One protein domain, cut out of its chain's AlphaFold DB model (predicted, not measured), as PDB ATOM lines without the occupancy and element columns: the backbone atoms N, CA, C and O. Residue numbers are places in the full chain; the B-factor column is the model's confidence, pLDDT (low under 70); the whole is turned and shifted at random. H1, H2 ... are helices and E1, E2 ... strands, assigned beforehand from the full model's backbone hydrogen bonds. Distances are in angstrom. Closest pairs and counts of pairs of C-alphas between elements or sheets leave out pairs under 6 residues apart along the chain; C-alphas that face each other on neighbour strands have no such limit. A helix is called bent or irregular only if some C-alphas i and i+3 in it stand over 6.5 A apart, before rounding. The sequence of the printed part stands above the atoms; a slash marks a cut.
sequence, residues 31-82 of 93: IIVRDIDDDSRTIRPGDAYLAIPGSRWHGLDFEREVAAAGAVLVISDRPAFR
ATOM      1  N   ILE A  31     -31.971   8.652 -31.374       93.88
ATOM      2  CA  ILE A  31     -31.501   8.182 -32.677       93.88
ATOM      3  C   ILE A  31     -30.632   6.939 -32.485       93.88
ATOM      4  O   ILE A  31     -29.697   6.945 -31.682       93.88
ATOM      5  N   ILE A  32     -30.945   5.886 -33.240       94.06
ATOM      6  CA  ILE A  32     -30.184   4.638 -33.270       94.06
ATOM      7  C   ILE A  32     -28.993   4.800 -34.213       94.06
ATOM      8  O   ILE A  32     -29.153   5.222 -35.358       94.06
ATOM      9  N   VAL A  33     -27.814   4.418 -33.732       94.56
ATOM     10  CA  VAL A  33     -26.583   4.358 -34.518       94.56
ATOM     11  C   VAL A  33     -26.464   2.975 -35.155       94.56
ATOM     12  O   VAL A  33     -26.522   1.954 -34.469       94.56
ATOM     13  N   ARG A  34     -26.322   2.945 -36.484       93.44
ATOM     14  CA  ARG A  34     -26.143   1.715 -37.271       93.44
ATOM     15  C   ARG A  34     -24.752   1.120 -37.066       93.44
ATOM     16  O   ARG A  34     -24.619  -0.098 -36.990       93.44
ATOM     17  N   ASP A  35     -23.743   1.986 -37.058       93.25
ATOM     18  CA  ASP A  35     -22.322   1.644 -37.084       93.25
ATOM     19  C   ASP A  35     -21.471   2.836 -36.616       93.25
ATOM     20  O   ASP A  35     -21.975   3.960 -36.551       93.25
ATOM     21  N   ILE A  36     -20.190   2.607 -36.324       94.38
ATOM     22  CA  ILE A  36     -19.230   3.664 -35.962       94.38
ATOM     23  C   ILE A  36     -17.978   3.512 -36.833       94.38
ATOM     24  O   ILE A  36     -17.361   2.450 -36.815       94.38
ATOM     25  N   ASP A  37     -17.586   4.567 -37.549       95.06
ATOM     26  CA  ASP A  37     -16.396   4.573 -38.413       95.06
ATOM     27  C   ASP A  37     -15.628   5.908 -38.294       95.06
ATOM     28  O   ASP A  37     -16.216   6.959 -38.021       95.06
ATOM     29  N   ASP A  38     -14.307   5.877 -38.464       95.06
ATOM     30  CA  ASP A  38     -13.415   7.044 -38.465       95.06
ATOM     31  C   ASP A  38     -12.922   7.426 -39.876       95.06
ATOM     32  O   ASP A  38     -12.346   8.504 -40.064       95.06
ATOM     33  N   ASP A  39     -13.209   6.609 -40.897       95.56
ATOM     34  CA  ASP A  39     -12.988   6.950 -42.300       95.56
ATOM     35  C   ASP A  39     -14.220   7.664 -42.880       95.56
ATOM     36  O   ASP A  39     -15.261   7.077 -43.158       95.56
ATOM     37  N   SER A  40     -14.103   8.969 -43.138       95.56
ATOM     38  CA  SER A  40     -15.209   9.772 -43.686       95.56
ATOM     39  C   SER A  40     -15.734   9.253 -45.033       95.56
ATOM     40  O   SER A  40     -16.867   9.549 -45.412       95.56
ATOM     41  N   ARG A  41     -14.931   8.462 -45.756       95.56
ATOM     42  CA  ARG A  41     -15.262   7.912 -47.078       95.56
ATOM     43  C   ARG A  41     -16.125   6.653 -47.009       95.56
ATOM     44  O   ARG A  41     -16.668   6.252 -48.038       95.56
ATOM     45  N   THR A  42     -16.221   6.006 -45.850       97.00
ATOM     46  CA  THR A  42     -16.992   4.767 -45.660       97.00
ATOM     47  C   THR A  42     -18.362   5.018 -45.036       97.00
ATOM     48  O   THR A  42     -19.209   4.126 -45.103       97.00
ATOM     49  N   ILE A  43     -18.583   6.222 -44.492       97.25
ATOM     50  CA  ILE A  43     -19.826   6.642 -43.844       97.25
ATOM     51  C   ILE A  43     -21.044   6.386 -44.730       97.25
ATOM     52  O   ILE A  43     -21.077   6.710 -45.922       97.25
ATOM     53  N   ARG A  44     -22.076   5.824 -44.105       94.75
ATOM     54  CA  ARG A  44     -23.390   5.559 -44.686       94.75
ATOM     55  C   ARG A  44     -24.492   6.210 -43.848       94.75
ATOM     56  O   ARG A  44     -24.279   6.526 -42.675       94.75
ATOM     57  N   PRO A  45     -25.704   6.355 -44.414       95.31
ATOM     58  CA  PRO A  45     -26.859   6.804 -43.653       95.31
ATOM     59  C   PRO A  45     -27.063   5.977 -42.377       95.31
ATOM     60  O   PRO A  45     -27.182   4.751 -42.439       95.31
ATOM     61  N   GLY A  46     -27.124   6.660 -41.231       92.56
ATOM     62  CA  GLY A  46     -27.296   6.034 -39.914       92.56
ATOM     63  C   GLY A  46     -26.006   5.817 -39.117       92.56
ATOM     64  O   GLY A  46     -26.090   5.372 -37.972       92.56
ATOM     65  N   ASP A  47     -24.836   6.133 -39.672       95.56
ATOM     66  CA  ASP A  47     -23.552   5.912 -38.996       95.56
ATOM     67  C   ASP A  47     -23.180   7.050 -38.046       95.56
ATOM     68  O   ASP A  47     -23.582   8.203 -38.231       95.56
ATOM     69  N   ALA A  48     -22.364   6.731 -37.046       95.69
ATOM     70  CA  ALA A  48     -21.608   7.717 -36.294       95.69
ATOM     71  C   ALA A  48     -20.205   7.866 -36.893       95.69
ATOM     72  O   ALA A  48     -19.519   6.876 -37.147       95.69
ATOM     73  N   TYR A  49     -19.768   9.110 -37.066       97.19
ATOM     74  CA  TYR A  49     -18.419   9.448 -37.493       97.19
ATOM     75  C   TYR A  49     -17.550   9.841 -36.296       97.19
ATOM     76  O   TYR A  49     -17.911  10.734 -35.519       97.19
ATOM     77  N   LEU A  50     -16.391   9.203 -36.156       96.06
ATOM     78  CA  LEU A  50     -15.418   9.523 -35.118       96.06
ATOM     79  C   LEU A  50     -14.339  10.469 -35.672       96.06
ATOM     80  O   LEU A  50     -13.398  10.068 -36.351       96.06
ATOM     81  N   ALA A  51     -14.470  11.756 -35.360       95.88
ATOM     82  CA  ALA A  51     -13.599  12.823 -35.838       95.88
ATOM     83  C   ALA A  51     -12.375  13.012 -34.924       95.88
ATOM     84  O   ALA A  51     -12.305  13.971 -34.147       95.88
ATOM     85  N   ILE A  52     -11.408  12.098 -35.029       91.81
ATOM     86  CA  ILE A  52     -10.173  12.075 -34.223       91.81
ATOM     87  C   ILE A  52      -9.134  13.081 -34.771       91.81
ATOM     88  O   ILE A  52      -9.070  13.300 -35.989       91.81
ATOM     89  N   PRO A  53      -8.290  13.699 -33.921       90.81
ATOM     90  CA  PRO A  53      -7.114  14.439 -34.371       90.81
ATOM     91  C   PRO A  53      -6.095  13.519 -35.062       90.81
ATOM     92  O   PRO A  53      -5.631  12.530 -34.494       90.81
ATOM     93  N   GLY A  54      -5.707  13.869 -36.289       88.00
ATOM     94  CA  GLY A  54      -4.627  13.221 -37.029       88.00
ATOM     95  C   GLY A  54      -3.351  14.067 -37.080       88.00
ATOM     96  O   GLY A  54      -3.308  15.214 -36.645       88.00
ATOM     97  N   SER A  55      -2.288  13.511 -37.668       89.06
ATOM     98  CA  SER A  55      -0.991  14.198 -37.821       89.06
ATOM     99  C   SER A  55      -0.965  15.263 -38.924       89.06
ATOM    100  O   SER A  55      -0.065  16.099 -38.954       89.06
ATOM    101  N   ARG A  56      -1.924  15.212 -39.856       90.94
ATOM    102  CA  ARG A  56      -2.037  16.122 -41.012       90.94
ATOM    103  C   ARG A  56      -3.353  16.881 -41.054       90.94
ATOM    104  O   ARG A  56      -3.364  18.048 -41.416       90.94
ATOM    105  N   TRP A  57      -4.430  16.189 -40.714       91.06
ATOM    106  CA  TRP A  57      -5.798  16.680 -40.764       91.06
ATOM    107  C   TRP A  57      -6.482  16.297 -39.468       91.06
ATOM    108  O   TRP A  57      -6.139  15.278 -38.861       91.06
ATOM    109  N   HIS A  58      -7.460  17.086 -39.069       93.81
ATOM    110  CA  HIS A  58      -8.370  16.706 -38.009       93.81
ATOM    111  C   HIS A  58      -9.645  16.148 -38.637       93.81
ATOM    112  O   HIS A  58     -10.127  16.699 -39.617       93.81
ATOM    113  N   GLY A  59     -10.259  15.115 -38.052       94.00
ATOM    114  CA  GLY A  59     -11.498  14.549 -38.607       94.00
ATOM    115  C   GLY A  59     -12.637  15.562 -38.824       94.00
ATOM    116  O   GLY A  59     -13.403  15.430 -39.773       94.00
ATOM    117  N   LEU A  60     -12.726  16.629 -38.016       95.50
ATOM    118  CA  LEU A  60     -13.739  17.677 -38.204       95.50
ATOM    119  C   LEU A  60     -13.542  18.495 -39.480       95.50
ATOM    120  O   LEU A  60     -14.482  19.145 -39.922       95.50
ATOM    121  N   ASP A  61     -12.372  18.423 -40.110       94.81
ATOM    122  CA  ASP A  61     -12.160  19.025 -41.424       94.81
ATOM    123  C   ASP A  61     -13.070  18.370 -42.495       94.81
ATOM    124  O   ASP A  61     -13.256  18.949 -43.560       94.81
ATOM    125  N   PHE A  62     -13.677  17.205 -42.194       94.88
ATOM    126  CA  PHE A  62     -14.608  16.453 -43.051       94.88
ATOM    127  C   PHE A  62     -16.061  16.427 -42.536       94.88
ATOM    128  O   PHE A  62     -16.881  15.626 -42.997       94.88
ATOM    129  N   GLU A  63     -16.403  17.249 -41.537       92.62
ATOM    130  CA  GLU A  63     -17.705  17.175 -40.853       92.62
ATOM    131  C   GLU A  63     -18.904  17.446 -41.784       92.62
ATOM    132  O   GLU A  63     -20.004  16.933 -41.564       92.62
ATOM    133  N   ARG A  64     -18.702  18.215 -42.861       93.19
ATOM    134  CA  ARG A  64     -19.752  18.523 -43.844       93.19
ATOM    135  C   ARG A  64     -19.999  17.358 -44.795       93.19
ATOM    136  O   ARG A  64     -21.146  17.096 -45.150       93.19
ATOM    137  N   GLU A  65     -18.939  16.680 -45.207       95.00
ATOM    138  CA  GLU A  65     -18.963  15.534 -46.106       95.00
ATOM    139  C   GLU A  65     -19.681  14.356 -45.452       95.00
ATOM    140  O   GLU A  65     -20.584  13.777 -46.053       95.00
ATOM    141  N   VAL A  66     -19.349  14.048 -44.195       96.31
ATOM    142  CA  VAL A  66     -19.995  12.946 -43.461       96.31
ATOM    143  C   VAL A  66     -21.458  13.251 -43.142       96.31
ATOM    144  O   VAL A  66     -22.304  12.362 -43.241       96.31
ATOM    145  N   ALA A  67     -21.795  14.512 -42.845       93.94
ATOM    146  CA  ALA A  67     -23.187  14.930 -42.689       93.94
ATOM    147  C   ALA A  67     -23.971  14.756 -44.001       93.94
ATOM    148  O   ALA A  67     -25.087  14.239 -43.991       93.94
ATOM    149  N   ALA A  68     -23.377  15.125 -45.142       93.56
ATOM    150  CA  ALA A  68     -23.978  14.915 -46.459       93.56
ATOM    151  C   ALA A  68     -24.119  13.422 -46.819       93.56
ATOM    152  O   ALA A  68     -25.074  13.050 -47.500       93.56
ATOM    153  N   ALA A  69     -23.213  12.567 -46.335       94.88
ATOM    154  CA  ALA A  69     -23.291  11.112 -46.474       94.88
ATOM    155  C   ALA A  69     -24.354  10.459 -45.562       94.88
ATOM    156  O   ALA A  69     -24.685   9.286 -45.743       94.88
ATOM    157  N   GLY A  70     -24.930  11.213 -44.619       94.56
ATOM    158  CA  GLY A  70     -26.009  10.759 -43.742       94.56
ATOM    159  C   GLY A  70     -25.554  10.267 -42.369       94.56
ATOM    160  O   GLY A  70     -26.302   9.529 -41.721       94.56
ATOM    161  N   ALA A  71     -24.362  10.670 -41.913       96.12
ATOM    162  CA  ALA A  71     -23.975  10.469 -40.523       96.12
ATOM    163  C   ALA A  71     -25.017  11.096 -39.586       96.12
ATOM    164  O   ALA A  71     -25.452  12.234 -39.779       96.12
ATOM    165  N   VAL A  72     -25.403  10.350 -38.557       95.25
ATOM    166  CA  VAL A  72     -26.378  10.789 -37.548       95.25
ATOM    167  C   VAL A  72     -25.716  11.330 -36.283       95.25
ATOM    168  O   VAL A  72     -26.377  11.961 -35.460       95.25
ATOM    169  N   LEU A  73     -24.414  11.092 -36.126       95.50
ATOM    170  CA  LEU A  73     -23.619  11.522 -34.986       95.50
ATOM    171  C   LEU A  73     -22.186  11.818 -35.439       95.50
ATOM    172  O   LEU A  73     -21.604  11.048 -36.196       95.50
ATOM    173  N   VAL A  74     -21.608  12.908 -34.939       95.94
ATOM    174  CA  VAL A  74     -20.172  13.195 -35.031       95.94
ATOM    175  C   VAL A  74     -19.632  13.280 -33.608       95.94
ATOM    176  O   VAL A  74     -20.183  14.008 -32.782       95.94
ATOM    177  N   ILE A  75     -18.569  12.534 -33.317       95.25
ATOM    178  CA  ILE A  75     -17.898  12.519 -32.012       95.25
ATOM    179  C   ILE A  75     -16.511  13.119 -32.197       95.25
ATOM    180  O   ILE A  75     -15.754  12.664 -33.050       95.25
ATOM    181  N   SER A  76     -16.166  14.133 -31.408       94.25
ATOM    182  CA  SER A  76     -14.870  14.801 -31.504       94.25
ATOM    183  C   SER A  76     -14.400  15.315 -30.146       94.25
ATOM    184  O   SER A  76     -15.197  15.503 -29.228       94.25
ATOM    185  N   ASP A  77     -13.096  15.541 -30.029       91.38
ATOM    186  CA  ASP A  77     -12.415  16.143 -28.882       91.38
ATOM    187  C   ASP A  77     -12.515  17.677 -28.857       91.38
ATOM    188  O   ASP A  77     -12.222  18.305 -27.838       91.38
ATOM    189  N   ARG A  78     -12.968  18.293 -29.954       88.81
ATOM    190  CA  ARG A  78     -13.234  19.734 -30.047       88.81
ATOM    191  C   ARG A  78     -14.655  20.009 -30.562       88.81
ATOM    192  O   ARG A  78     -15.268  19.130 -31.166       88.81
ATOM    193  N   PRO A  79     -15.212  21.212 -30.332       82.62
ATOM    194  CA  PRO A  79     -16.558  21.538 -30.796       82.62
ATOM    195  C   PRO A  79     -16.696  21.397 -32.321       82.62
ATOM    196  O   PRO A  79     -15.943  22.025 -33.065       82.62
ATOM    197  N   ALA A  80     -17.673  20.606 -32.766       78.69
ATOM    198  CA  ALA A  80     -18.081  20.519 -34.168       78.69
ATOM    199  C   ALA A  80     -18.848  21.775 -34.610       78.69
ATOM    200  O   ALA A  80     -19.472  22.467 -33.791       78.69
ATOM    201  N   PHE A  81     -18.847  22.063 -35.910       73.88
ATOM    202  CA  PHE A  81     -19.669  23.124 -36.474       73.88
ATOM    203  C   PHE A  81     -21.149  22.766 -36.337       73.88
ATOM    204  O   PHE A  81     -21.665  21.848 -36.972       73.88
ATOM    205  N   ARG A  82     -21.871  23.548 -35.529       66.06
ATOM    206  CA  ARG A  82     -23.331  23.500 -35.489       66.06
ATOM    207  C   ARG A  82     -23.885  24.545 -36.458       66.06
ATOM    208  O   ARG A  82     -23.848  25.733 -36.121       66.06
TER     209      ARG A  82
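Overview. This is residues 31 to 82 of the 93 residues of the protein "UDP-N-acetylmuramoylalanyl-D-glutamate--2,6-diaminopimelate ligase" of Gordonia terrae (UniProt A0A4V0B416). With little regular structure, this is a small loop-rich body: a two-strand parallel sheet, E1 beside E2, with one irregular helix, H1, packed over it. The unnamed residues 31 to 47 run in before E1. The 52 printed residues follow the order E1, H1, E2, mixed in class, with only 19 in named elements. It is compact, radius of gyration of the C-alphas 10.0 A, spanning 29 by 21 by 16 A.

Arrangement. E1, residues 48 to 51, and E2, residues 73 to 76, are parallel at 21 degrees; N 49 and O 73 are 2.8 A apart, within hydrogen-bond range. Residues 36 to 37 pair parallel with 48 to 49 of E1. H1, residues 59 to 69, completes a strand-helix-strand unit, a helix between parallel neighbour strands, with a right-handed crossover. Its closest C-alphas to E1 are Gly 59 and Ala 51, 3.9 A; to E2, Leu 60 and Ser 76, 7.4 A. In H1, 4 of 7 O i to N i+4 pairs are within range.

Along the chain. E1 begins at C-alpha 48 (-21.608, 7.717, -36.294) and measures 9.5 A. H1 measures 14.6 A and is irregular: C-alphas 61 and 64 are 8.0 A apart. E2, 10.0 A, ends at C-alpha 76 (-14.870, 14.801, -31.504).

Size, cuts and confidence. The farthest C-alphas, Ile 31 and Arg 56, are 31.6 A apart. The printed part has no cut; the link from E1 to H1 is short, that from H1 to E2 tight. Only residue 82 has pLDDT under 70.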